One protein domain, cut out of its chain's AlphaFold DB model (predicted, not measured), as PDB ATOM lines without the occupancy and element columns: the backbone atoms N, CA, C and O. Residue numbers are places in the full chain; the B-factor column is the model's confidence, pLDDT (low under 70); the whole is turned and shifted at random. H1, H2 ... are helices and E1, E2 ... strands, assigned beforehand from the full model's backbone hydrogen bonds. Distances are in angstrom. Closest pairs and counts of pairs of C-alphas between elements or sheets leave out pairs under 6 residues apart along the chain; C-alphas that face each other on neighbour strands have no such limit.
ATOM      1  N   TYR A  37     177.173 189.655 180.214       73.81
ATOM      2  CA  TYR A  37     178.196 189.831 179.189       73.81
ATOM      3  C   TYR A  37     179.586 189.913 179.829       73.81
ATOM      4  O   TYR A  37     180.038 190.990 180.192       73.81
ATOM      5  N   HIS A  38     180.219 188.758 180.011       83.88
ATOM      6  CA  HIS A  38     181.613 188.606 180.431       83.88
ATOM      7  C   HIS A  38     182.310 187.679 179.428       83.88
ATOM      8  O   HIS A  38     181.620 186.873 178.793       83.88
ATOM      9  N   PRO A  39     183.640 187.768 179.271       91.12
ATOM     10  CA  PRO A  39     184.362 186.775 178.491       91.12
ATOM     11  C   PRO A  39     184.144 185.390 179.105       91.12
ATOM     12  O   PRO A  39     184.105 185.268 180.327       91.12
ATOM     13  N   LEU A  40     184.005 184.357 178.277       92.12
ATOM     14  CA  LEU A  40     183.777 182.978 178.711       92.12
ATOM     15  C   LEU A  40     184.864 182.062 178.155       92.12
ATOM     16  O   LEU A  40     185.058 181.991 176.942       92.12
ATOM     17  N   ILE A  41     185.527 181.288 179.011       94.06
ATOM     18  CA  ILE A  41     186.455 180.240 178.578       94.06
ATOM     19  C   ILE A  41     185.633 179.021 178.144       94.06
ATOM     20  O   ILE A  41     185.228 178.190 178.955       94.06
ATOM     21  N   LYS A  42     185.400 178.890 176.835       93.00
ATOM     22  CA  LYS A  42     184.660 177.765 176.244       93.00
ATOM     23  C   LYS A  42     185.357 176.434 176.469       93.00
ATOM     24  O   LYS A  42     184.716 175.432 176.786       93.00
ATOM     25  N   SER A  43     186.662 176.396 176.218       92.75
ATOM     26  CA  SER A  43     187.442 175.176 176.383       92.75
ATOM     27  C   SER A  43     188.931 175.452 176.494       92.75
ATOM     28  O   SER A  43     189.447 176.432 175.959       92.75
ATOM     29  N   VAL A  44     189.628 174.531 177.150       93.88
ATOM     30  CA  VAL A  44     191.085 174.472 177.158       93.88
ATOM     31  C   VAL A  44     191.495 173.103 176.643       93.88
ATOM     32  O   VAL A  44     191.053 172.075 177.159       93.88
ATOM     33  N   GLN A  45     192.331 173.086 175.614       92.12
ATOM     34  CA  GLN A  45     192.878 171.870 175.035       92.12
ATOM     35  C   GLN A  45     194.365 171.782 175.368       92.12
ATOM     36  O   GLN A  45     195.171 172.612 174.946       92.12
ATOM     37  N   MET A  46     194.701 170.742 176.122       93.00
ATOM     38  CA  MET A  46     196.045 170.413 176.572       93.00
ATOM     39  C   MET A  46     196.108 168.901 176.804       93.00
ATOM     40  O   MET A  46     195.091 168.283 177.137       93.00
ATOM     41  N   ASP A  47     197.281 168.304 176.618       92.94
ATOM     42  CA  ASP A  47     197.473 166.896 176.954       92.94
ATOM     43  C   ASP A  47     197.337 166.681 178.469       92.94
ATOM     44  O   ASP A  47     197.645 167.560 179.271       92.94
ATOM     45  N   SER A  48     196.861 165.500 178.868       94.06
ATOM     46  CA  SER A  48     196.778 165.113 180.288       94.06
ATOM     47  C   SER A  48     198.061 164.453 180.795       94.06
ATOM     48  O   SER A  48     198.300 164.408 182.001       94.06
ATOM     49  N   VAL A  49     198.903 163.974 179.876       96.50
ATOM     50  CA  VAL A  49     200.227 163.421 180.158       96.50
ATOM     51  C   VAL A  49     201.210 163.974 179.134       96.50
ATOM     52  O   VAL A  49     200.936 163.921 177.936       96.50
ATOM     53  N   HIS A  50     202.353 164.476 179.593       95.50
ATOM     54  CA  HIS A  50     203.431 164.975 178.743       95.50
ATOM     55  C   HIS A  50     204.729 164.234 179.047       95.50
ATOM     56  O   HIS A  50     205.186 164.216 180.189       95.50
ATOM     57  N   TYR A  51     205.345 163.646 178.028       94.44
ATOM     58  CA  TYR A  51     206.599 162.913 178.182       94.44
ATOM     59  C   TYR A  51     207.787 163.809 177.851       94.44
ATOM     60  O   TYR A  51     207.841 164.445 176.796       94.44
ATOM     61  N   LEU A  52     208.769 163.834 178.746       93.94
ATOM     62  CA  LEU A  52     210.067 164.421 178.469       93.94
ATOM     63  C   LEU A  52     210.869 163.493 177.550       93.94
ATOM     64  O   LEU A  52     210.699 162.275 177.539       93.94
ATOM     65  N   SER A  53     211.780 164.082 176.784       92.19
ATOM     66  CA  SER A  53     212.802 163.326 176.063       92.19
ATOM     67  C   SER A  53     214.013 163.112 176.969       92.19
ATOM     68  O   SER A  53     214.252 163.870 177.912       92.19
ATOM     69  N   GLU A  54     214.818 162.095 176.668       87.25
ATOM     70  CA  GLU A  54     216.105 161.905 177.334       87.25
ATOM     71  C   GLU A  54     217.083 163.040 177.017       87.25
ATOM     72  O   GLU A  54     217.874 163.419 177.877       87.25
ATOM     73  N   ASN A  55     217.046 163.582 175.794       87.88
ATOM     74  CA  ASN A  55     218.108 164.461 175.287       87.88
ATOM     75  C   ASN A  55     217.610 165.750 174.620       87.88
ATOM     76  O   ASN A  55     218.390 166.694 174.495       87.88
ATOM     77  N   ASP A  56     216.334 165.815 174.230       91.75
ATOM     78  CA  ASP A  56     215.770 166.949 173.497       91.75
ATOM     79  C   ASP A  56     214.741 167.729 174.324       91.75
ATOM     80  O   ASP A  56     214.075 167.206 175.215       91.75
ATOM     81  N   THR A  57     214.595 169.019 174.025       92.00
ATOM     82  CA  THR A  57     213.496 169.813 174.593       92.00
ATOM     83  C   THR A  57     212.181 169.362 173.971       92.00
ATOM     84  O   THR A  57     212.085 169.215 172.754       92.00
ATOM     85  N   THR A  58     211.169 169.159 174.806       92.75
ATOM     86  CA  THR A  58     209.810 168.813 174.375       92.75
ATOM     87  C   THR A  58     208.886 170.010 174.566       92.75
ATOM     88  O   THR A  58     209.204 170.925 175.326       92.75
ATOM     89  N   PHE A  59     207.759 170.032 173.856       91.81
ATOM     90  CA  PHE A  59     206.841 171.168 173.854       91.81
ATOM     91  C   PHE A  59     205.418 170.684 174.105       91.81
ATOM     92  O   PHE A  59     204.878 169.929 173.302       91.81
ATOM     93  N   LEU A  60     204.822 171.135 175.203       91.50
ATOM     94  CA  LEU A  60     203.407 170.945 175.487       91.50
ATOM     95  C   LEU A  60     202.618 172.053 174.798       91.50
ATOM     96  O   LEU A  60     202.884 173.238 175.012       91.50
ATOM     97  N   ARG A  61     201.640 171.670 173.982       90.44
ATOM     98  CA  ARG A  61     200.719 172.611 173.345       90.44
ATOM     99  C   ARG A  61     199.575 172.941 174.298       90.44
ATOM    100  O   ARG A  61     198.969 172.040 174.871       90.44
ATOM    101  N   ILE A  62     199.264 174.226 174.411       91.50
ATOM    102  CA  ILE A  62     198.144 174.732 175.201       91.50
ATOM    103  C   ILE A  62     197.321 175.646 174.306       91.50
ATOM    104  O   ILE A  62     197.857 176.620 173.780       91.50
ATOM    105  N   ASN A  63     196.034 175.342 174.167       91.00
ATOM    106  CA  ASN A  63     195.066 176.153 173.436       91.00
ATOM    107  C   ASN A  63     193.912 176.525 174.371       91.00
ATOM    108  O   ASN A  63     193.335 175.645 175.007       91.00
ATOM    109  N   VAL A  64     193.550 177.802 174.422       92.88
ATOM    110  CA  VAL A  64     192.451 178.347 175.224       92.88
ATOM    111  C   VAL A  64     191.480 179.039 174.276       92.88
ATOM    112  O   VAL A  64     191.857 179.982 173.583       92.88
ATOM    113  N   TRP A  65     190.245 178.548 174.240       91.94
ATOM    114  CA  TRP A  65     189.158 179.082 173.424       91.94
ATOM    115  C   TRP A  65     188.255 179.948 174.284       91.94
ATOM    116  O   TRP A  65     187.765 179.491 175.321       91.94
ATOM    117  N   ILE A  66     188.036 181.180 173.844       92.75
ATOM    118  CA  ILE A  66     187.320 182.206 174.592       92.75
ATOM    119  C   ILE A  66     186.208 182.753 173.708       92.75
ATOM    120  O   ILE A  66     186.449 183.089 172.558       92.75
ATOM    121  N   GLU A  67     185.005 182.860 174.247       90.19
ATOM    122  CA  GLU A  67     183.885 183.545 173.610       90.19
ATOM    123  C   GLU A  67     183.696 184.905 174.269       90.19
ATOM    124  O   GLU A  67     183.638 184.992 175.499       90.19
ATOM    125  N   ASP A  68     183.572 185.953 173.458       83.94
ATOM    126  CA  ASP A  68     183.123 187.247 173.958       83.94
ATOM    127  C   ASP A  68     181.613 187.394 173.765       83.94
ATOM    128  O   ASP A  68     181.094 187.518 172.653       83.94
ATOM    129  N   LEU A  69     180.890 187.381 174.881       82.44
ATOM    130  CA  LEU A  69     179.436 187.449 174.883       82.44
ATOM    131  C   LEU A  69     178.915 188.853 174.533       82.44
ATOM    132  O   LEU A  69     177.745 188.988 174.166       82.44
ATOM    133  N   ASN A  70     179.743 189.896 174.661       75.12
ATOM    134  CA  ASN A  70     179.331 191.287 174.476       75.12
ATOM    135  C   ASN A  70     179.343 191.723 172.983       75.12
ATOM    136  O   ASN A  70     178.751 192.749 172.629       75.12
ATOM    137  N   GLY A  71     179.961 190.917 172.101       69.81
ATOM    138  CA  GLY A  71     180.071 191.157 170.655       69.81
ATOM    139  C   GLY A  71     181.071 192.251 170.249       69.81
ATOM    140  O   GLY A  71     181.059 192.706 169.101       69.81
ATOM    141  N   ILE A  72     181.900 192.701 171.181       77.00
ATOM    142  CA  ILE A  72     183.030 193.611 171.025       77.00
ATOM    143  C   ILE A  72     184.290 192.750 171.156       77.00
ATOM    144  O   ILE A  72     184.351 191.852 171.973       77.00
ATOM    145  N   ASP A  73     185.286 192.982 170.308       79.69
ATOM    146  CA  ASP A  73     186.596 192.339 170.449       79.69
ATOM    147  C   ASP A  73     187.433 193.160 171.435       79.69
ATOM    148  O   ASP A  73     188.097 194.125 171.035       79.69
ATOM    149  N   ASP A  74     187.302 192.863 172.732       84.38
ATOM    150  CA  ASP A  74     187.978 193.617 173.789       84.38
ATOM    151  C   ASP A  74     188.609 192.768 174.902       84.38
ATOM    152  O   ASP A  74     188.790 193.247 176.023       84.38
ATOM    153  N   ILE A  75     189.040 191.543 174.587       88.69
ATOM    154  CA  ILE A  75     189.874 190.744 175.496       88.69
ATOM    155  C   ILE A  75     191.213 191.459 175.743       88.69
ATOM    156  O   ILE A  75     191.996 191.666 174.814       88.69
ATOM    157  N   ASP A  76     191.492 191.815 177.001       88.25
ATOM    158  CA  ASP A  76     192.699 192.558 177.389       88.25
ATOM    159  C   ASP A  76     193.843 191.608 177.752       88.25
ATOM    160  O   ASP A  76     194.958 191.722 177.234       88.25
ATOM    161  N   GLU A  77     193.568 190.620 178.609       88.44
ATOM    162  CA  GLU A  77     194.585 189.668 179.048       88.44
ATOM    163  C   GLU A  77     194.059 188.258 179.324       88.44
ATOM    164  O   GLU A  77     192.923 188.042 179.747       88.44
ATOM    165  N   VAL A  78     194.945 187.280 179.122       91.06
ATOM    166  CA  VAL A  78     194.763 185.906 179.595       91.06
ATOM    167  C   VAL A  78     195.906 185.574 180.544       91.06
ATOM    168  O   VAL A  78     197.070 185.494 180.144       91.06
ATOM    169  N   ILE A  79     195.565 185.395 181.815       90.62
ATOM    170  CA  ILE A  79     196.483 185.029 182.888       90.62
ATOM    171  C   ILE A  79     196.477 183.513 183.031       90.62
ATOM    172  O   ILE A  79     195.428 182.870 183.027       90.62
ATOM    173  N   TYR A  80     197.661 182.944 183.208       89.88
ATOM    174  CA  TYR A  80     197.822 181.527 183.481       89.88
ATOM    175  C   TYR A  80     198.431 181.309 184.871       89.88
ATOM    176  O   TYR A  80     199.314 182.052 185.322       89.88
ATOM    177  N   TYR A  81     197.946 180.270 185.535       92.88
ATOM    178  CA  TYR A  81     198.350 179.855 186.865       92.88
ATOM    179  C   TYR A  81     198.820 178.408 186.836       92.88
ATOM    180  O   TYR A  81     198.263 177.578 186.116       92.88
ATOM    181  N   ILE A  82     199.830 178.109 187.650       94.25
ATOM    182  CA  ILE A  82     200.327 176.751 187.859       94.25
ATOM    183  C   ILE A  82     200.389 176.420 189.334       94.25
ATOM    184  O   ILE A  82     200.647 177.281 190.176       94.25
ATOM    185  N   LYS A  83     200.237 175.140 189.635       95.62
ATOM    186  CA  LYS A  83     200.554 174.572 190.936       95.62
ATOM    187  C   LYS A  83     201.206 173.219 190.731       95.62
ATOM    188  O   LYS A  83     200.621 172.339 190.106       95.62
ATOM    189  N   ARG A  84     202.418 173.058 191.248       95.44
ATOM    190  CA  ARG A  84     203.156 171.793 191.218       95.44
ATOM    191  C   ARG A  84     202.848 170.969 192.461       95.44
ATOM    192  O   ARG A  84     202.857 171.503 193.570       95.44
ATOM    193  N   GLU A  85     202.608 169.682 192.263       95.88
ATOM    194  CA  GLU A  85     202.325 168.706 193.317       95.88
ATOM    195  C   GLU A  85     203.154 167.448 193.050       95.88
ATOM    196  O   GLU A  85     203.198 166.960 191.922       95.88
ATOM    197  N   ASP A  86     203.852 166.941 194.066       95.50
ATOM    198  CA  ASP A  86     204.783 165.814 193.934       95.50
ATOM    199  C   ASP A  86     205.743 165.989 192.730       95.50
ATOM    200  O   ASP A  86     205.979 165.063 191.947       95.50
ATOM    201  N   PHE A  87     206.246 167.214 192.523       96.31
ATOM    202  CA  PHE A  87     206.996 167.588 191.324       96.31
ATOM    203  C   PHE A  87     208.498 167.604 191.581       96.31
ATOM    204  O   PHE A  87     208.983 168.363 192.407       96.31
ATOM    205  N   PHE A  88     209.273 166.837 190.831       96.19
ATOM    206  CA  PHE A  88     210.722 166.765 190.959       96.19
ATOM    207  C   PHE A  88     211.385 167.714 189.972       96.19
ATOM    208  O   PHE A  88     211.224 167.564 188.763       96.19
ATOM    209  N   LEU A  89     212.163 168.675 190.465       95.00
ATOM    210  CA  LEU A  89     212.933 169.597 189.639       95.00
ATOM    211  C   LEU A  89     214.413 169.208 189.655       95.00
ATOM    212  O   LEU A  89     215.032 169.128 190.717       95.00
ATOM    213  N   GLY A  90     214.975 168.973 188.471       94.25
ATOM    214  CA  GLY A  90     216.359 168.546 188.330       94.25
ATOM    215  C   GLY A  90     217.361 169.701 188.271       94.25
ATOM    216  O   GLY A  90     217.109 170.759 187.693       94.25
ATOM    217  N   THR A  91     218.545 169.474 188.838       94.81
ATOM    218  CA  THR A  91     219.718 170.348 188.724       94.81
ATOM    219  C   THR A  91     220.929 169.522 188.278       94.81
ATOM    220  O   THR A  91     221.208 168.481 188.878       94.81
ATOM    221  N   PRO A  92     221.672 169.944 187.239       94.31
ATOM    222  CA  PRO A  92     222.881 169.242 186.822       94.31
ATOM    223  C   PRO A  92     224.012 169.413 187.840       94.31
ATOM    224  O   PRO A  92     224.242 170.504 188.360       94.31
ATOM    225  N   LEU A  93     224.750 168.332 188.079       93.62
ATOM    226  CA  LEU A  93     225.902 168.279 188.977       93.62
ATOM    227  C   LEU A  93     227.221 168.092 188.205       93.62
ATOM    228  O   LEU A  93     227.253 167.526 187.110       93.62
ATOM    229  N   ASP A  94     228.339 168.488 188.824       93.31
ATOM    230  CA  ASP A  94     229.693 168.408 188.240       93.31
ATOM    231  C   ASP A  94     230.166 166.970 187.933       93.31
ATOM    232  O   ASP A  94     231.118 166.763 187.181       93.31
ATOM    233  N   ASN A  95     229.516 165.958 188.511       93.06
ATOM    234  CA  ASN A  95     229.776 164.536 188.266       93.06
ATOM    235  C   ASN A  95     228.974 163.963 187.078       93.06
ATOM    236  O   ASN A  95     228.909 162.742 186.941       93.06
ATOM    237  N   PHE A  96     228.383 164.817 186.234       91.69
ATOM    238  CA  PHE A  96     227.562 164.433 185.081       91.69
ATOM    239  C   PHE A  96     226.264 163.690 185.445       91.69
ATOM    240  O   PHE A  96     225.777 162.874 184.664       91.69
ATOM    241  N   THR A  97     225.701 163.952 186.628       92.06
ATOM    242  CA  THR A  97     224.391 163.421 187.043       92.06
ATOM    243  C   THR A  97     223.392 164.546 187.295       92.06
ATOM    244  O   THR A  97     223.769 165.714 187.382       92.06
ATOM    245  N   CYS A  98     222.120 164.188 187.441       93.19
ATOM    246  CA  CYS A  98     221.075 165.093 187.902       93.19
ATOM    247  C   CYS A  98     220.785 164.840 189.384       93.19
ATOM    248  O   CYS A  98     220.690 163.683 189.796       93.19
ATOM    249  N   ASP A  99     220.644 165.911 190.156       95.31
ATOM    250  CA  ASP A  99     220.024 165.879 191.480       95.31
ATOM    251  C   ASP A  99     218.590 166.383 191.375       95.31
ATOM    252  O   ASP A  99     218.332 167.296 190.592       95.31
ATOM    253  N   TYR A 100     217.674 165.791 192.133       95.31
ATOM    254  CA  TYR A 100     216.247 166.081 192.040       95.31
ATOM    255  C   TYR A 100     215.695 166.499 193.395       95.31
ATOM    256  O   TYR A 100     215.755 165.739 194.361       95.31
ATOM    257  N   GLU A 101     215.122 167.697 193.437       96.88
ATOM    258  CA  GLU A 101     214.408 168.215 194.598       96.88
ATOM    259  C   GLU A 101     212.901 168.126 194.361       96.88
ATOM    260  O   GLU A 101     212.412 168.471 193.286       96.88
ATOM    261  N   GLU A 102     212.165 167.670 195.371       96.75
ATOM    262  CA  GLU A 102     210.706 167.644 195.348       96.75
ATOM    263  C   GLU A 102     210.135 169.032 195.677       96.75
ATOM    264  O   GLU A 102     210.478 169.653 196.684       96.75
ATOM    265  N   ILE A 103     209.224 169.498 194.831       95.75
ATOM    266  CA  ILE A 103     208.550 170.785 194.884       95.75
ATOM    267  C   ILE A 103     207.053 170.544 195.060       95.75
ATOM    268  O   ILE A 103     206.424 169.817 194.292       95.75
ATOM    269  N   ASN A 104     206.483 171.223 196.053       96.88
ATOM    270  CA  ASN A 104     205.055 171.231 196.334       96.88
ATOM    271  C   ASN A 104     204.598 172.671 196.572       96.88
ATOM    272  O   ASN A 104     204.935 173.283 197.591       96.88
ATOM    273  N   ASP A 105     203.835 173.221 195.633       95.88
ATOM    274  CA  ASP A 105     203.293 174.568 195.742       95.88
ATOM    275  C   ASP A 105     202.051 174.562 196.654       95.88
ATOM    276  O   ASP A 105     201.124 173.767 196.494       95.88
ATOM    277  N   LEU A 106     201.999 175.482 197.624       93.44
ATOM    278  CA  LEU A 106     200.861 175.585 198.554       93.44
ATOM    279  C   LEU A 106     199.592 176.135 197.888       93.44
ATOM    280  O   LEU A 106     198.483 175.859 198.341       93.44
ATOM    281  N   GLN A 107     199.758 176.939 196.842       94.12
ATOM    282  CA  GLN A 107     198.691 177.628 196.126       94.12
ATOM    283  C   GLN A 107     199.079 177.802 194.658       94.12
ATOM    284  O   GLN A 107     200.255 177.689 194.314       94.12
ATOM    285  N   MET A 108     198.093 178.134 193.828       93.81
ATOM    286  CA  MET A 108     198.323 178.569 192.454       93.81
ATOM    287  C   MET A 108     199.258 179.786 192.423       93.81
ATOM    288  O   MET A 108     199.056 180.763 193.151       93.81
ATOM    289  N   ILE A 109     200.288 179.720 191.582       93.31
ATOM    290  CA  ILE A 109     201.235 180.805 191.326       93.31
ATOM    291  C   ILE A 109     201.108 181.265 189.877       93.31
ATOM    292  O   ILE A 109     200.918 180.458 188.968       93.31
ATOM    293  N   THR A 110     201.223 182.570 189.653       89.69
ATOM    294  CA  THR A 110     201.379 183.106 188.300       89.69
ATOM    295  C   THR A 110     202.810 182.901 187.840       89.69
ATOM    296  O   THR A 110     203.750 182.914 188.640       89.69
ATOM    297  N   SER A 111     202.994 182.753 186.534       77.00
ATOM    298  CA  SER A 111     204.327 182.721 185.951       77.00
ATOM    299  C   SER A 111     204.398 183.723 184.790       77.00
ATOM    300  O   SER A 111     203.947 183.473 183.677       77.00
ATOM    301  N   PRO A 112     204.929 184.930 185.038       70.75
ATOM    302  CA  PRO A 112     204.877 186.025 184.066       70.75
ATOM    303  C   PRO A 112     205.746 185.782 182.822       70.75
ATOM    304  O   PRO A 112     205.708 186.569 181.877       70.75
ATOM    305  N   GLU A 113     206.558 184.724 182.824       69.69
ATOM    306  CA  GLU A 113     207.406 184.336 181.697       69.69
ATOM    307  C   GLU A 113     206.611 183.703 180.551       69.69
ATOM    308  O   GLU A 113     207.077 183.713 179.411       69.69
ATOM    309  N   PHE A 114     205.401 183.208 180.819       71.12
ATOM    310  CA  PHE A 114     204.554 182.611 179.796       71.12
ATOM    311  C   PHE A 114     203.511 183.601 179.322       71.12
ATOM    312  O   PHE A 114     202.811 184.242 180.104       71.12
ATOM    313  N   LYS A 115     203.425 183.713 178.000       74.19
ATOM    314  CA  LYS A 115     202.439 184.529 177.313       74.19
ATOM    315  C   LYS A 115     201.708 183.646 176.325       74.19
ATOM    316  O   LYS A 115     202.341 182.931 175.543       74.19
ATOM    317  N   LEU A 116     200.388 183.698 176.391       82.62
ATOM    318  CA  LEU A 116     199.544 183.167 175.341       82.62
ATOM    319  C   LEU A 116     199.505 184.183 174.199       82.62
ATOM    320  O   LEU A 116     199.456 185.393 174.425       82.62
ATOM    321  N   ILE A 117     199.574 183.680 172.977       83.75
ATOM    322  CA  ILE A 117     199.508 184.473 171.758       83.75
ATOM    323  C   ILE A 117     198.096 184.316 171.209       83.75
ATOM    324  O   ILE A 117     197.616 183.194 171.069       83.75
ATOM    325  N   ASN A 118     197.428 185.430 170.914       86.25
ATOM    326  CA  ASN A 118     196.160 185.394 170.194       86.25
ATOM    327  C   ASN A 118     196.433 185.036 168.725       86.25
ATOM    328  O   ASN A 118     197.286 185.662 168.088       86.25
ATOM    329  N   SER A 119     195.728 184.039 168.202       85.19
ATOM    330  CA  SER A 119     195.811 183.618 166.809       85.19
ATOM    331  C   SER A 119     194.430 183.458 166.196       85.19
ATOM    332  O   SER A 119     193.523 182.905 166.805       85.19
ATOM    333  N   SER A 120     194.298 183.857 164.934       85.94
ATOM    334  CA  SER A 120     193.115 183.587 164.111       85.94
ATOM    335  C   SER A 120     193.222 182.281 163.312       85.94
ATOM    336  O   SER A 120     192.322 181.951 162.540       85.94
ATOM    337  N   CYS A 121     194.346 181.572 163.423       87.50
ATOM    338  CA  CYS A 121     194.650 180.369 162.655       87.50
ATOM    339  C   CYS A 121     195.329 179.319 163.532       87.50
ATOM    340  O   CYS A 121     196.180 179.656 164.352       87.50
ATOM    341  N   TYR A 122     194.990 178.046 163.359       85.75
ATOM    342  CA  TYR A 122     195.592 176.971 164.144       85.75
ATOM    343  C   TYR A 122     195.689 175.664 163.375       85.75
ATOM    344  O   TYR A 122     195.011 175.453 162.367       85.75
ATOM    345  N   GLY A 123     196.549 174.772 163.861       81.06
ATOM    346  CA  GLY A 123     196.686 173.441 163.291       81.06
ATOM    347  C   GLY A 123     198.063 172.833 163.510       81.06
ATOM    348  O   GLY A 123     198.548 172.686 164.635       81.06
ATOM    349  N   GLY A 124     198.639 172.352 162.416       80.44
ATOM    350  CA  GLY A 124     199.980 171.790 162.386       80.44
ATOM    351  C   GLY A 124     200.935 172.723 161.662       80.44
ATOM    352  O   GLY A 124     201.173 173.858 162.068       80.44
ATOM    353  N   TYR A 125     201.498 172.203 160.583       86.75
ATOM    354  CA  TYR A 125     202.451 172.903 159.748       86.75
ATOM    355  C   TYR A 125     201.931 172.906 158.318       86.75
ATOM    356  O   TYR A 125     201.656 171.838 157.773       86.75
ATOM    357  N   ASP A 126     201.823 174.091 157.728       91.56
ATOM    358  CA  ASP A 126     201.514 174.251 156.315       91.56
ATOM    359  C   ASP A 126     202.776 173.966 155.495       91.56
ATOM    360  O   ASP A 126     203.778 174.690 155.569       91.56
ATOM    361  N   LEU A 127     202.747 172.877 154.724       89.69
ATOM    362  CA  LEU A 127     203.902 172.443 153.938       89.69
ATOM    363  C   LEU A 127     204.188 173.355 152.738       89.69
ATOM    364  O   LEU A 127     205.340 173.427 152.305       89.69
ATOM    365  N   GLU A 128     203.174 174.024 152.190       92.06
ATOM    366  CA  GLU A 128     203.309 174.871 151.002       92.06
ATOM    367  C   GLU A 128     203.944 176.219 151.347       92.06
ATOM    368  O   GLU A 128     204.833 176.699 150.638       92.06
ATOM    369  N   LEU A 129     203.516 176.810 152.460       90.19
ATOM    370  CA  LEU A 129     204.012 178.080 152.977       90.19
ATOM    371  C   LEU A 129     205.254 177.906 153.853       90.19
ATOM    372  O   LEU A 129     206.016 178.857 154.033       90.19
ATOM    373  N   GLY A 130     205.480 176.696 154.369       89.81
ATOM    374  CA  GLY A 130     206.611 176.387 155.229       89.81
ATOM    375  C   GLY A 130     206.538 177.106 156.577       89.81
ATOM    376  O   GLY A 130     207.553 177.610 157.058       89.81
ATOM    377  N   LYS A 131     205.334 177.193 157.148       87.19
ATOM    378  CA  LYS A 131     205.036 177.898 158.401       87.19
ATOM    379  C   LYS A 131     204.148 177.031 159.285       87.19
ATOM    380  O   LYS A 131     203.367 176.226 158.781       87.19
ATOM    381  N   VAL A 132     204.232 177.212 160.600       88.00
ATOM    382  CA  VAL A 132     203.189 176.677 161.490       88.00
ATOM    383  C   VAL A 132     201.898 177.462 161.284       88.00
ATOM    384  O   VAL A 132     201.934 178.650 160.964       88.00
ATOM    385  N   CYS A 133     200.755 176.798 161.435       88.50
ATOM    386  CA  CYS A 133     199.457 177.401 161.138       88.50
ATOM    387  C   CYS A 133     199.215 178.694 161.919       88.50
ATOM    388  O   CYS A 133     198.684 179.660 161.382       88.50
ATOM    389  N   GLU A 134     199.677 178.748 163.161       85.44
ATOM    390  CA  GLU A 134     199.519 179.906 164.027       85.44
ATOM    391  C   GLU A 134     200.386 181.121 163.616       85.44
ATOM    392  O   GLU A 134     200.201 182.218 164.135       85.44
ATOM    393  N   GLU A 135     201.313 180.964 162.663       83.94
ATOM    394  CA  GLU A 135     202.085 182.064 162.055       83.94
ATOM    395  C   GLU A 135     201.443 182.617 160.772       83.94
ATOM    396  O   GLU A 135     201.936 183.602 160.206       83.94
ATOM    397  N   LEU A 136     200.384 181.977 160.270       87.25
ATOM    398  CA  LEU A 136     199.722 182.405 159.046       87.25
ATOM    399  C   LEU A 136     198.880 183.654 159.300       87.25
ATOM    400  O   LEU A 136     198.071 183.707 160.227       87.25
ATOM    401  N   VAL A 137     199.018 184.653 158.426       87.56
ATOM    402  CA  VAL A 137     198.056 185.766 158.406       87.56
ATOM    403  C   VAL A 137     196.695 185.270 157.911       87.56
ATOM    404  O   VAL A 137     196.610 184.233 157.258       87.56
ATOM    405  N   PHE A 138     195.626 186.027 158.170       86.69
ATOM    406  CA  PHE A 138     194.250 185.639 157.823       86.69
ATOM    407  C   PHE A 138     194.101 185.082 156.392       86.69
ATOM    408  O   PHE A 138     193.601 183.973 156.209       86.69
ATOM    409  N   ASP A 139     194.610 185.806 155.387       89.62
ATOM    410  CA  ASP A 139     194.538 185.386 153.980       89.62
ATOM    411  C   ASP A 139     195.363 184.118 153.693       89.62
ATOM    412  O   ASP A 139     194.975 183.308 152.855       89.62
ATOM    413  N   GLU A 140     196.503 183.922 154.365       92.06
ATOM    414  CA  GLU A 140     197.307 182.699 154.228       92.06
ATOM    415  C   GLU A 140     196.548 181.502 154.816       92.06
ATOM    416  O   GLU A 140     196.417 180.473 154.158       92.06
ATOM    417  N   CYS A 141     195.972 181.668 156.009       91.25
ATOM    418  CA  CYS A 141     195.218 180.618 156.686       91.25
ATOM    419  C   CYS A 141     193.972 180.196 155.904       91.25
ATOM    420  O   CYS A 141     193.706 179.008 155.756       91.25
ATOM    421  N   GLN A 142     193.234 181.158 155.342       90.94
ATOM    422  CA  GLN A 142     192.034 180.876 154.552       90.94
ATOM    423  C   GLN A 142     192.313 180.012 153.316       90.94
ATOM    424  O   GLN A 142     191.433 179.285 152.854       90.94
ATOM    425  N   ASN A 143     193.519 180.129 152.761       91.25
ATOM    426  CA  ASN A 143     193.930 179.413 151.560       91.25
ATOM    427  C   ASN A 143     194.735 178.142 151.865       91.25
ATOM    428  O   ASN A 143     195.014 177.378 150.941       91.25
ATOM    429  N   SER A 144     195.089 177.911 153.130       90.62
ATOM    430  CA  SER A 144     195.767 176.699 153.567       90.62
ATOM    431  C   SER A 144     194.813 175.505 153.560       90.62
ATOM    432  O   SER A 144     193.656 175.608 153.967       90.62
ATOM    433  N   ILE A 145     195.308 174.349 153.121       89.88
ATOM    434  CA  ILE A 145     194.595 173.068 153.250       89.88
ATOM    435  C   ILE A 145     194.952 172.319 154.541       89.88
ATOM    436  O   ILE A 145     194.270 171.355 154.888       89.88
ATOM    437  N   ASP A 146     196.016 172.750 155.223       90.56
ATOM    438  CA  ASP A 146     196.578 172.106 156.414       90.56
ATOM    439  C   ASP A 146     196.189 172.841 157.711       90.56
ATOM    440  O   ASP A 146     196.332 172.291 158.808       90.56
ATOM    441  N   CYS A 147     195.690 174.074 157.591       90.94
ATOM    442  CA  CYS A 147     195.351 174.946 158.707       90.94
ATOM    443  C   CYS A 147     193.858 175.260 158.777       90.94
ATOM    444  O   CYS A 147     193.139 175.254 157.779       90.94
ATOM    445  N   PHE A 148     193.399 175.560 159.988       87.69
ATOM    446  CA  PHE A 148     192.012 175.879 160.280       87.69
ATOM    447  C   PHE A 148     191.908 177.323 160.760       87.69
ATOM    448  O   PHE A 148     192.633 177.748 161.663       87.69
ATOM    449  N   LEU A 149     190.990 178.072 160.155       88.44
ATOM    450  CA  LEU A 149     190.593 179.380 160.658       88.44
ATOM    451  C   LEU A 149     189.769 179.205 161.935       88.44
ATOM    452  O   LEU A 149     188.899 178.335 162.009       88.44
ATOM    453  N   VAL A 150     190.047 180.055 162.914       83.94
ATOM    454  CA  VAL A 150     189.225 180.212 164.116       83.94
ATOM    455  C   VAL A 150     187.888 180.839 163.708       83.94
ATOM    456  O   VAL A 150     187.862 181.737 162.862       83.94
ATOM    457  N   ASP A 151     186.777 180.329 164.251       72.88
ATOM    458  CA  ASP A 151     185.451 180.905 163.998       72.88
ATOM    459  C   ASP A 151     185.432 182.373 164.443       72.88
ATOM    460  O   ASP A 151     186.026 182.726 165.455       72.88
ATOM    461  N   SER A 152     184.743 183.235 163.696       68.31
ATOM    462  CA  SER A 152     184.692 184.678 163.950       68.31
ATOM    463  C   SER A 152     184.089 185.071 165.302       68.31
ATOM    464  O   SER A 152     184.184 186.239 165.669       68.31
ATOM    465  N   GLU A 153     183.443 184.139 166.004       77.06
ATOM    466  CA  GLU A 153     182.834 184.373 167.320       77.06
ATOM    467  C   GLU A 153     183.766 184.012 168.494       77.06
ATOM    468  O   GLU A 153     183.503 184.433 169.618       77.06
ATOM    469  N   ASP A 154     184.865 183.287 168.244       85.38
ATOM    470  CA  ASP A 154     185.785 182.822 169.285       85.38
ATOM    471  C   ASP A 154     187.187 183.435 169.134       85.38
ATOM    472  O   ASP A 154     187.707 183.634 168.038       85.38
ATOM    473  N   PHE A 155     187.850 183.656 170.264       88.38
ATOM    474  CA  PHE A 155     189.270 183.960 170.356       88.38
ATOM    475  C   PHE A 155     190.050 182.704 170.712       88.38
ATOM    476  O   PHE A 155     189.723 182.001 171.671       88.38
ATOM    477  N   LEU A 156     191.135 182.454 169.980       89.75
ATOM    478  CA  LEU A 156     192.086 181.406 170.316       89.75
ATOM    479  C   LEU A 156     193.369 182.022 170.860       89.75
ATOM    480  O   LEU A 156     194.113 182.703 170.159       89.75
ATOM    481  N   PHE A 157     193.674 181.675 172.100       90.06
ATOM    482  CA  PHE A 157     194.941 181.964 172.745       90.06
ATOM    483  C   PHE A 157     195.761 180.680 172.837       90.06
ATOM    484  O   PHE A 157     195.296 179.686 173.389       90.06
ATOM    485  N   TYR A 158     196.984 180.679 172.308       87.19
ATOM    486  CA  TYR A 158     197.823 179.481 172.275       87.19
ATOM    487  C   TYR A 158     199.245 179.732 172.779       87.19
ATOM    488  O   TYR A 158     199.764 180.850 172.740       87.19
ATOM    489  N   THR A 159     199.897 178.678 173.271       87.12
ATOM    490  CA  THR A 159     201.327 178.695 173.593       87.12
ATOM    491  C   THR A 159     201.943 177.298 173.517       87.12
ATOM    492  O   THR A 159     201.244 176.282 173.539       87.12
ATOM    493  N   TYR A 160     203.274 177.258 173.444       87.56
ATOM    494  CA  TYR A 160     204.071 176.041 173.551       87.56
ATOM    495  C   TYR A 160     204.950 176.117 174.798       87.56
ATOM    496  O   TYR A 160     205.958 176.827 174.837       87.56
ATOM    497  N   GLN A 161     204.582 175.350 175.818       88.69
ATOM    498  CA  GLN A 161     205.360 175.229 177.038       88.69
ATOM    499  C   GLN A 161     206.537 174.285 176.791       88.69
ATOM    500  O   GLN A 161     206.364 173.080 176.610       88.69
ATOM    501  N   SER A 162     207.750 174.836 176.793       90.62
ATOM    502  CA  SER A 162     208.963 174.027 176.664       90.62
ATOM    503  C   SER A 162     209.300 173.312 177.973       90.62
ATOM    504  O   SER A 162     209.233 173.906 179.054       90.62
ATOM    505  N   PHE A 163     209.710 172.051 177.862       91.81
ATOM    506  CA  PHE A 163     210.229 171.254 178.962       91.81
ATOM    507  C   PHE A 163     211.597 170.686 178.608       91.81
ATOM    508  O   PHE A 163     211.804 170.090 177.547       91.81
ATOM    509  N   LYS A 164     212.547 170.883 179.524       93.38
ATOM    510  CA  LYS A 164     213.899 170.345 179.400       93.38
ATOM    511  C   LYS A 164     213.872 168.811 179.436       93.38
ATOM    512  O   LYS A 164     213.037 168.247 180.140       93.38
ATOM    513  N   PRO A 165     214.807 168.145 178.748       92.00
ATOM    514  CA  PRO A 165     214.945 166.699 178.833       92.00
ATOM    515  C   PRO A 165     215.359 166.251 180.234       92.00
ATOM    516  O   PRO A 165     216.025 166.995 180.956       92.00
ATOM    517  N   SER A 166     214.998 165.026 180.608       89.88
ATOM    518  CA  SER A 166     215.186 164.484 181.962       89.88
ATOM    519  C   SER A 166     216.632 164.070 182.284       89.88
ATOM    520  O   SER A 166     216.966 163.841 183.446       89.88
ATOM    521  N   ASN A 167     217.528 163.992 181.297       89.00
ATOM    522  CA  ASN A 167     218.913 163.573 181.522       89.00
ATOM    523  C   ASN A 167     219.900 164.751 181.618       89.00
ATOM    524  O   ASN A 167     219.613 165.897 181.251       89.00
ATOM    525  N   TYR A 168     221.108 164.461 182.104       88.00
ATOM    526  CA  TYR A 168     222.229 165.396 182.083       88.00
ATOM    527  C   TYR A 168     222.546 165.819 180.632       88.00
ATOM    528  O   TYR A 168     222.575 164.962 179.748       88.00
ATOM    529  N   PRO A 169     222.851 167.104 180.355       90.69
ATOM    530  CA  PRO A 169     223.101 168.204 181.297       90.69
ATOM    531  C   PRO A 169     221.874 169.037 181.683       90.69
ATOM    532  O   PRO A 169     222.029 170.065 182.339       90.69
ATOM    533  N   TYR A 170     220.673 168.669 181.241       91.19
ATOM    534  CA  TYR A 170     219.521 169.566 181.313       91.19
ATOM    535  C   TYR A 170     218.646 169.341 182.543       91.19
ATOM    536  O   TYR A 170     218.144 170.329 183.078       91.19
ATOM    537  N   CYS A 171     218.506 168.085 182.985       92.19
ATOM    538  CA  CYS A 171     217.831 167.697 184.225       92.19
ATOM    539  C   CYS A 171     216.447 168.359 184.378       92.19
ATOM    540  O   CYS A 171     216.193 169.096 185.325       92.19
ATOM    541  N   GLY A 172     215.575 168.178 183.388       92.62
ATOM    542  CA  GLY A 172     214.217 168.718 183.380       92.62
ATOM    543  C   GLY A 172     213.361 168.208 184.534       92.62
ATOM    544  O   GLY A 172     213.697 167.219 185.173       92.62
ATOM    545  N   GLY A 173     212.261 168.907 184.819       94.00
ATOM    546  CA  GLY A 173     211.369 168.555 185.924       94.00
ATOM    547  C   GLY A 173     210.163 167.726 185.490       94.00
ATOM    548  O   GLY A 173     209.631 167.953 184.406       94.00
ATOM    549  N   PHE A 174     209.730 166.802 186.344       95.81
ATOM    550  CA  PHE A 174     208.628 165.865 186.102       95.81
ATOM    551  C   PHE A 174     207.774 165.679 187.367       95.81
ATOM    552  O   PHE A 174     208.238 165.948 188.469       95.81
ATOM    553  N   GLY A 175     206.536 165.208 187.234       96.25
ATOM    554  CA  GLY A 175     205.558 165.086 188.323       96.25
ATOM    555  C   GLY A 175     204.233 165.757 187.971       96.25
ATOM    556  O   GLY A 175     203.958 165.983 186.792       96.25
ATOM    557  N   ASN A 176     203.407 166.082 188.967       97.06
ATOM    558  CA  ASN A 176     202.076 166.627 188.705       97.06
ATOM    559  C   ASN A 176     202.085 168.155 188.642       97.06
ATOM    560  O   ASN A 176     202.710 168.840 189.458       97.06
ATOM    561  N   VAL A 177     201.355 168.697 187.672       95.50
ATOM    562  CA  VAL A 177     201.151 170.133 187.497       95.50
ATOM    563  C   VAL A 177     199.676 170.384 187.222       95.50
ATOM    564  O   VAL A 177     199.111 169.836 186.282       95.50
ATOM    565  N   ASN A 178     199.054 171.237 188.025       95.31
ATOM    566  CA  ASN A 178     197.708 171.736 187.772       95.31
ATOM    567  C   ASN A 178     197.808 173.113 187.112       95.31
ATOM    568  O   ASN A 178     198.564 173.968 187.578       95.31
ATOM    569  N   PHE A 179     197.047 173.318 186.042       94.50
ATOM    570  CA  PHE A 179     196.939 174.578 185.313       94.50
ATOM    571  C   PHE A 179     195.564 175.199 185.535       94.50
ATOM    572  O   PHE A 179     194.566 174.488 185.621       94.50
ATOM    573  N   GLN A 180     195.505 176.525 185.573       95.00
ATOM    574  CA  GLN A 180     194.253 177.273 185.568       95.00
ATOM    575  C   GLN A 180     194.422 178.551 184.747       95.00
ATOM    576  O   GLN A 180     195.502 179.145 184.738       95.00
ATOM    577  N   PHE A 181     193.370 178.973 184.053       94.94
ATOM    578  CA  PHE A 181     193.399 180.113 183.143       94.94
ATOM    579  C   PHE A 181     192.329 181.116 183.538       94.94
ATOM    580  O   PHE A 181     191.201 180.732 183.832       94.94
ATOM    581  N   GLN A 182     192.682 182.395 183.536       94.81
ATOM    582  CA  GLN A 182     191.751 183.494 183.737       94.81
ATOM    583  C   GLN A 182     191.796 184.402 182.521       94.81
ATOM    584  O   GLN A 182     192.874 184.825 182.115       94.81
ATOM    585  N   VAL A 183     190.638 184.724 181.970       93.62
ATOM    586  CA  VAL A 183     190.494 185.749 180.934       93.62
ATOM    587  C   VAL A 183     189.927 187.008 181.560       93.62
ATOM    588  O   VAL A 183     189.050 186.911 182.416       93.62
ATOM    589  N   ILE A 184     190.432 188.170 181.154       92.38
ATOM    590  CA  ILE A 184     189.954 189.478 181.592       92.38
ATOM    591  C   ILE A 184     189.742 190.361 180.357       92.38
ATOM    592  O   ILE A 184     190.611 190.440 179.486       92.38
ATOM    593  N   ASP A 185     188.577 190.998 180.270       91.19
ATOM    594  CA  ASP A 185     188.259 191.968 179.219       91.19
ATOM    595  C   ASP A 185     188.750 193.388 179.564       91.19
ATOM    596  O   ASP A 185     189.219 193.674 180.670       91.19
ATOM    597  N   SER A 186     188.618 194.315 178.615       89.31
ATOM    598  CA  SER A 186     189.113 195.691 178.737       89.31
ATOM    599  C   SER A 186     188.412 196.528 179.815       89.31
ATOM    600  O   SER A 186     188.921 197.578 180.229       89.31
ATOM    601  N   ILE A 187     187.243 196.080 180.283       88.50
ATOM    602  CA  ILE A 187     186.461 196.729 181.341       88.50
ATOM    603  C   ILE A 187     186.635 196.045 182.707       88.50
ATOM    604  O   ILE A 187     186.140 196.563 183.715       88.50
ATOM    605  N   GLY A 188     187.396 194.948 182.761       89.06
ATOM    606  CA  GLY A 188     187.804 194.231 183.964       89.06
ATOM    607  C   GLY A 188     186.868 193.101 184.400       89.06
ATOM    608  O   GLY A 188     186.985 192.644 185.541       89.06
ATOM    609  N   LEU A 189     185.926 192.663 183.559       90.94
ATOM    610  CA  LEU A 189     185.173 191.431 183.797       90.94
ATOM    611  C   LEU A 189     186.040 190.230 183.439       90.94
ATOM    612  O   LEU A 189     186.929 190.315 182.597       90.94
ATOM    613  N   SER A 190     185.795 189.105 184.105       93.25
ATOM    614  CA  SER A 190     186.664 187.944 183.973       93.25
ATOM    615  C   SER A 190     185.932 186.629 184.131       93.25
ATOM    616  O   SER A 190     184.987 186.548 184.919       93.25
ATOM    617  N   ASP A 191     186.483 185.594 183.513       94.50
ATOM    618  CA  ASP A 191     186.137 184.196 183.761       94.50
ATOM    619  C   ASP A 191     187.384 183.394 184.145       94.50
ATOM    620  O   ASP A 191     188.510 183.774 183.811       94.50
ATOM    621  N   LEU A 192     187.182 182.316 184.898       95.31
ATOM    622  CA  LEU A 192     188.232 181.461 185.439       95.31
ATOM    623  C   LEU A 192     187.905 180.003 185.121       95.31
ATOM    624  O   LEU A 192     186.860 179.493 185.516       95.31
ATOM    625  N   SER A 193     188.832 179.318 184.459       95.75
ATOM    626  CA  SER A 193     188.665 177.915 184.104       95.75
ATOM    627  C   SER A 193     188.669 177.012 185.339       95.75
ATOM    628  O   SER A 193     189.226 177.346 186.391       95.75
ATOM    629  N   ASP A 194     188.153 175.796 185.174       95.00
ATOM    630  CA  ASP A 194     188.470 174.701 186.087       95.00
ATOM    631  C   ASP A 194     189.983 174.407 186.097       95.00
ATOM    632  O   ASP A 194     190.725 174.789 185.182       95.00
ATOM    633  N   GLU A 195     190.442 173.719 187.145       94.75
ATOM    634  CA  GLU A 195     191.813 173.215 187.221       94.75
ATOM    635  C   GLU A 195     192.009 172.039 186.258       94.75
ATOM    636  O   GLU A 195     191.227 171.084 186.233       94.75
ATOM    637  N   ILE A 196     193.092 172.087 185.488       95.31
ATOM    638  CA  ILE A 196     193.447 171.071 184.503       95.31
ATOM    639  C   ILE A 196     194.703 170.365 184.980       95.31
ATOM    640  O   ILE A 196     195.766 170.970 185.104       95.31
ATOM    641  N   HIS A 197     194.566 169.072 185.233       96.12
ATOM    642  CA  HIS A 197     195.652 168.240 185.718       96.12
ATOM    643  C   HIS A 197     196.509 167.706 184.568       96.12
ATOM    644  O   HIS A 197     195.989 167.104 183.626       96.12
ATOM    645  N   LEU A 198     197.822 167.884 184.688       96.44
ATOM    646  CA  LEU A 198     198.838 167.338 183.800       96.44
ATOM    647  C   LEU A 198     199.843 166.522 184.606       96.44
ATOM    648  O   LEU A 198     200.438 167.018 185.565       96.44
ATOM    649  N   GLN A 199     200.117 165.311 184.140       97.44
ATOM    650  CA  GLN A 199     201.250 164.526 184.606       97.44
ATOM    651  C   GLN A 199     202.427 164.682 183.638       97.44
ATOM    652  O   GLN A 199     202.302 164.429 182.442       97.44
ATOM    653  N   ILE A 200     203.589 165.081 184.144       96.31
ATOM    654  CA  ILE A 200     204.828 165.137 183.367       96.31
ATOM    655  C   ILE A 200     205.665 163.912 183.708       96.31
ATOM    656  O   ILE A 200     206.015 163.713 184.870       96.31
ATOM    657  N   GLU A 201     206.008 163.108 182.708       94.94
ATOM    658  CA  GLU A 201     206.788 161.882 182.884       94.94
ATOM    659  C   GLU A 201     208.192 162.007 182.271       94.94
ATOM    660  O   GLU A 201     208.361 162.654 181.240       94.94
ATOM    661  N   PRO A 202     209.229 161.409 182.882       86.25
ATOM    662  CA  PRO A 202     210.617 161.645 182.489       86.25
ATOM    663  C   PRO A 202     211.013 161.057 181.128       86.25
ATOM    664  O   PRO A 202     211.929 161.600 180.513       86.25
TER     665      PRO A 202
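This is residues 37 to 202 of the 205 residues of an uncharacterized protein of Candidatus Marinimicrobia bacterium (UniProt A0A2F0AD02). The domain is a sandwich, two strongly twisted sheets partly face to face with their strands running nearly alongside each other: E1, E3, E9 and E6 make one layer, and E2, E4, E5, E10, E11 and E12 make the other. A small head of E7, E8, H1 and the loop of residues 124 to 137 lies beyond the E6 edge of the first layer, while the hairpin of E4 and E5 forms one end of the longest axis. The printed part has 166 residues with twelve named strands and one named helix, in the order E1 E2 E3 E4 E5 E6 E7 H1 E8 E9 E10 E11 E12, and its class is mostly strand. The first sheet has the order E1 - E3 - E9 - E6, all antiparallel; the second is branched and mixed, with E10 having three neighbours. The whole is only just compact, close to loose, with a radius of gyration of the C-alphas of 18.1 A, and its outline is flat, spanning 57 by 42 by 22 A.

E1, residues 39 to 46, is an edge strand and bends by 51 degrees at residue 42. It is antiparallel to E3, residues 58 to 68, with N 45 and O 63 at 2.8 A. E3 is antiparallel to E9, residues 154 to 163, with N 155 and O 66 at 2.7 A. E9 is antiparallel to the other edge strand, E6, residues 117 to 119, with N 117 and O 158 at 2.8 A. E1 runs on into E2, residues 49 to 51, at 47 degrees, and E2 is parallel to E12, residues 196 to 201, with N 50 and O 199 at 2.8 A. E4, residues 75 to 92, bends by 88 degrees at residue 86. Its hairpin partner E5, residues 98 to 103, lies on one side of it, with N 103 and O 87 at 2.7 A. On the other side of E4 is E10, residues 174 to 185, with N 88 and O 174 at 2.7 A. E4 lies on one side of E10, and on the other side of E10 are E12, with N 175 and O 200 at 2.8 A, and E11, residues 190 to 192, with N 183 and O 191 at 3.0 A; E10 and E11 form a hairpin. The two sheets have 59 pairs of C-alphas within 10 A, and their strands stand at 10 degrees to each other. Between them, the closest C-alphas of E1 and E11 are those of Leu 40 and Asp 191, 5.7 A apart; E5 is apart from E1, E3, E6 and E9. E6 runs on into E7, residues 121 to 123, at 96 degrees, and E7 is antiparallel to E8, residues 147 to 149, with N 122 and O 148 at 2.9 A. The closest C-alphas of E8 and H1, residues 138 to 143, are those of Cys 147 and Cys 141, 6.0 A apart. In H1 every O i to N i+4 pair is within hydrogen-bond range.

E1 begins at C-alpha 39, (184.362, 186.775, 178.491), and measures 20.2 A from first to last C-alpha. E3 measures 32.4 A, E4 41.0 A, E9 28.7 A and E10 33.8 A. H1 begins at C-alpha 138, (194.250, 185.639, 157.823). E12 ends at C-alpha 201, (206.788, 161.882, 182.884).

The two C-alphas farthest apart, those of Gly 71 and Asn 95, are 59.1 A apart. The printed part has no cut. The links E5 to E6, 13 residues, and E7 to H1, 14 residues, are long. The mean pLDDT of the printed part is 90.0, and residues 71, 113 and 152 are under 70.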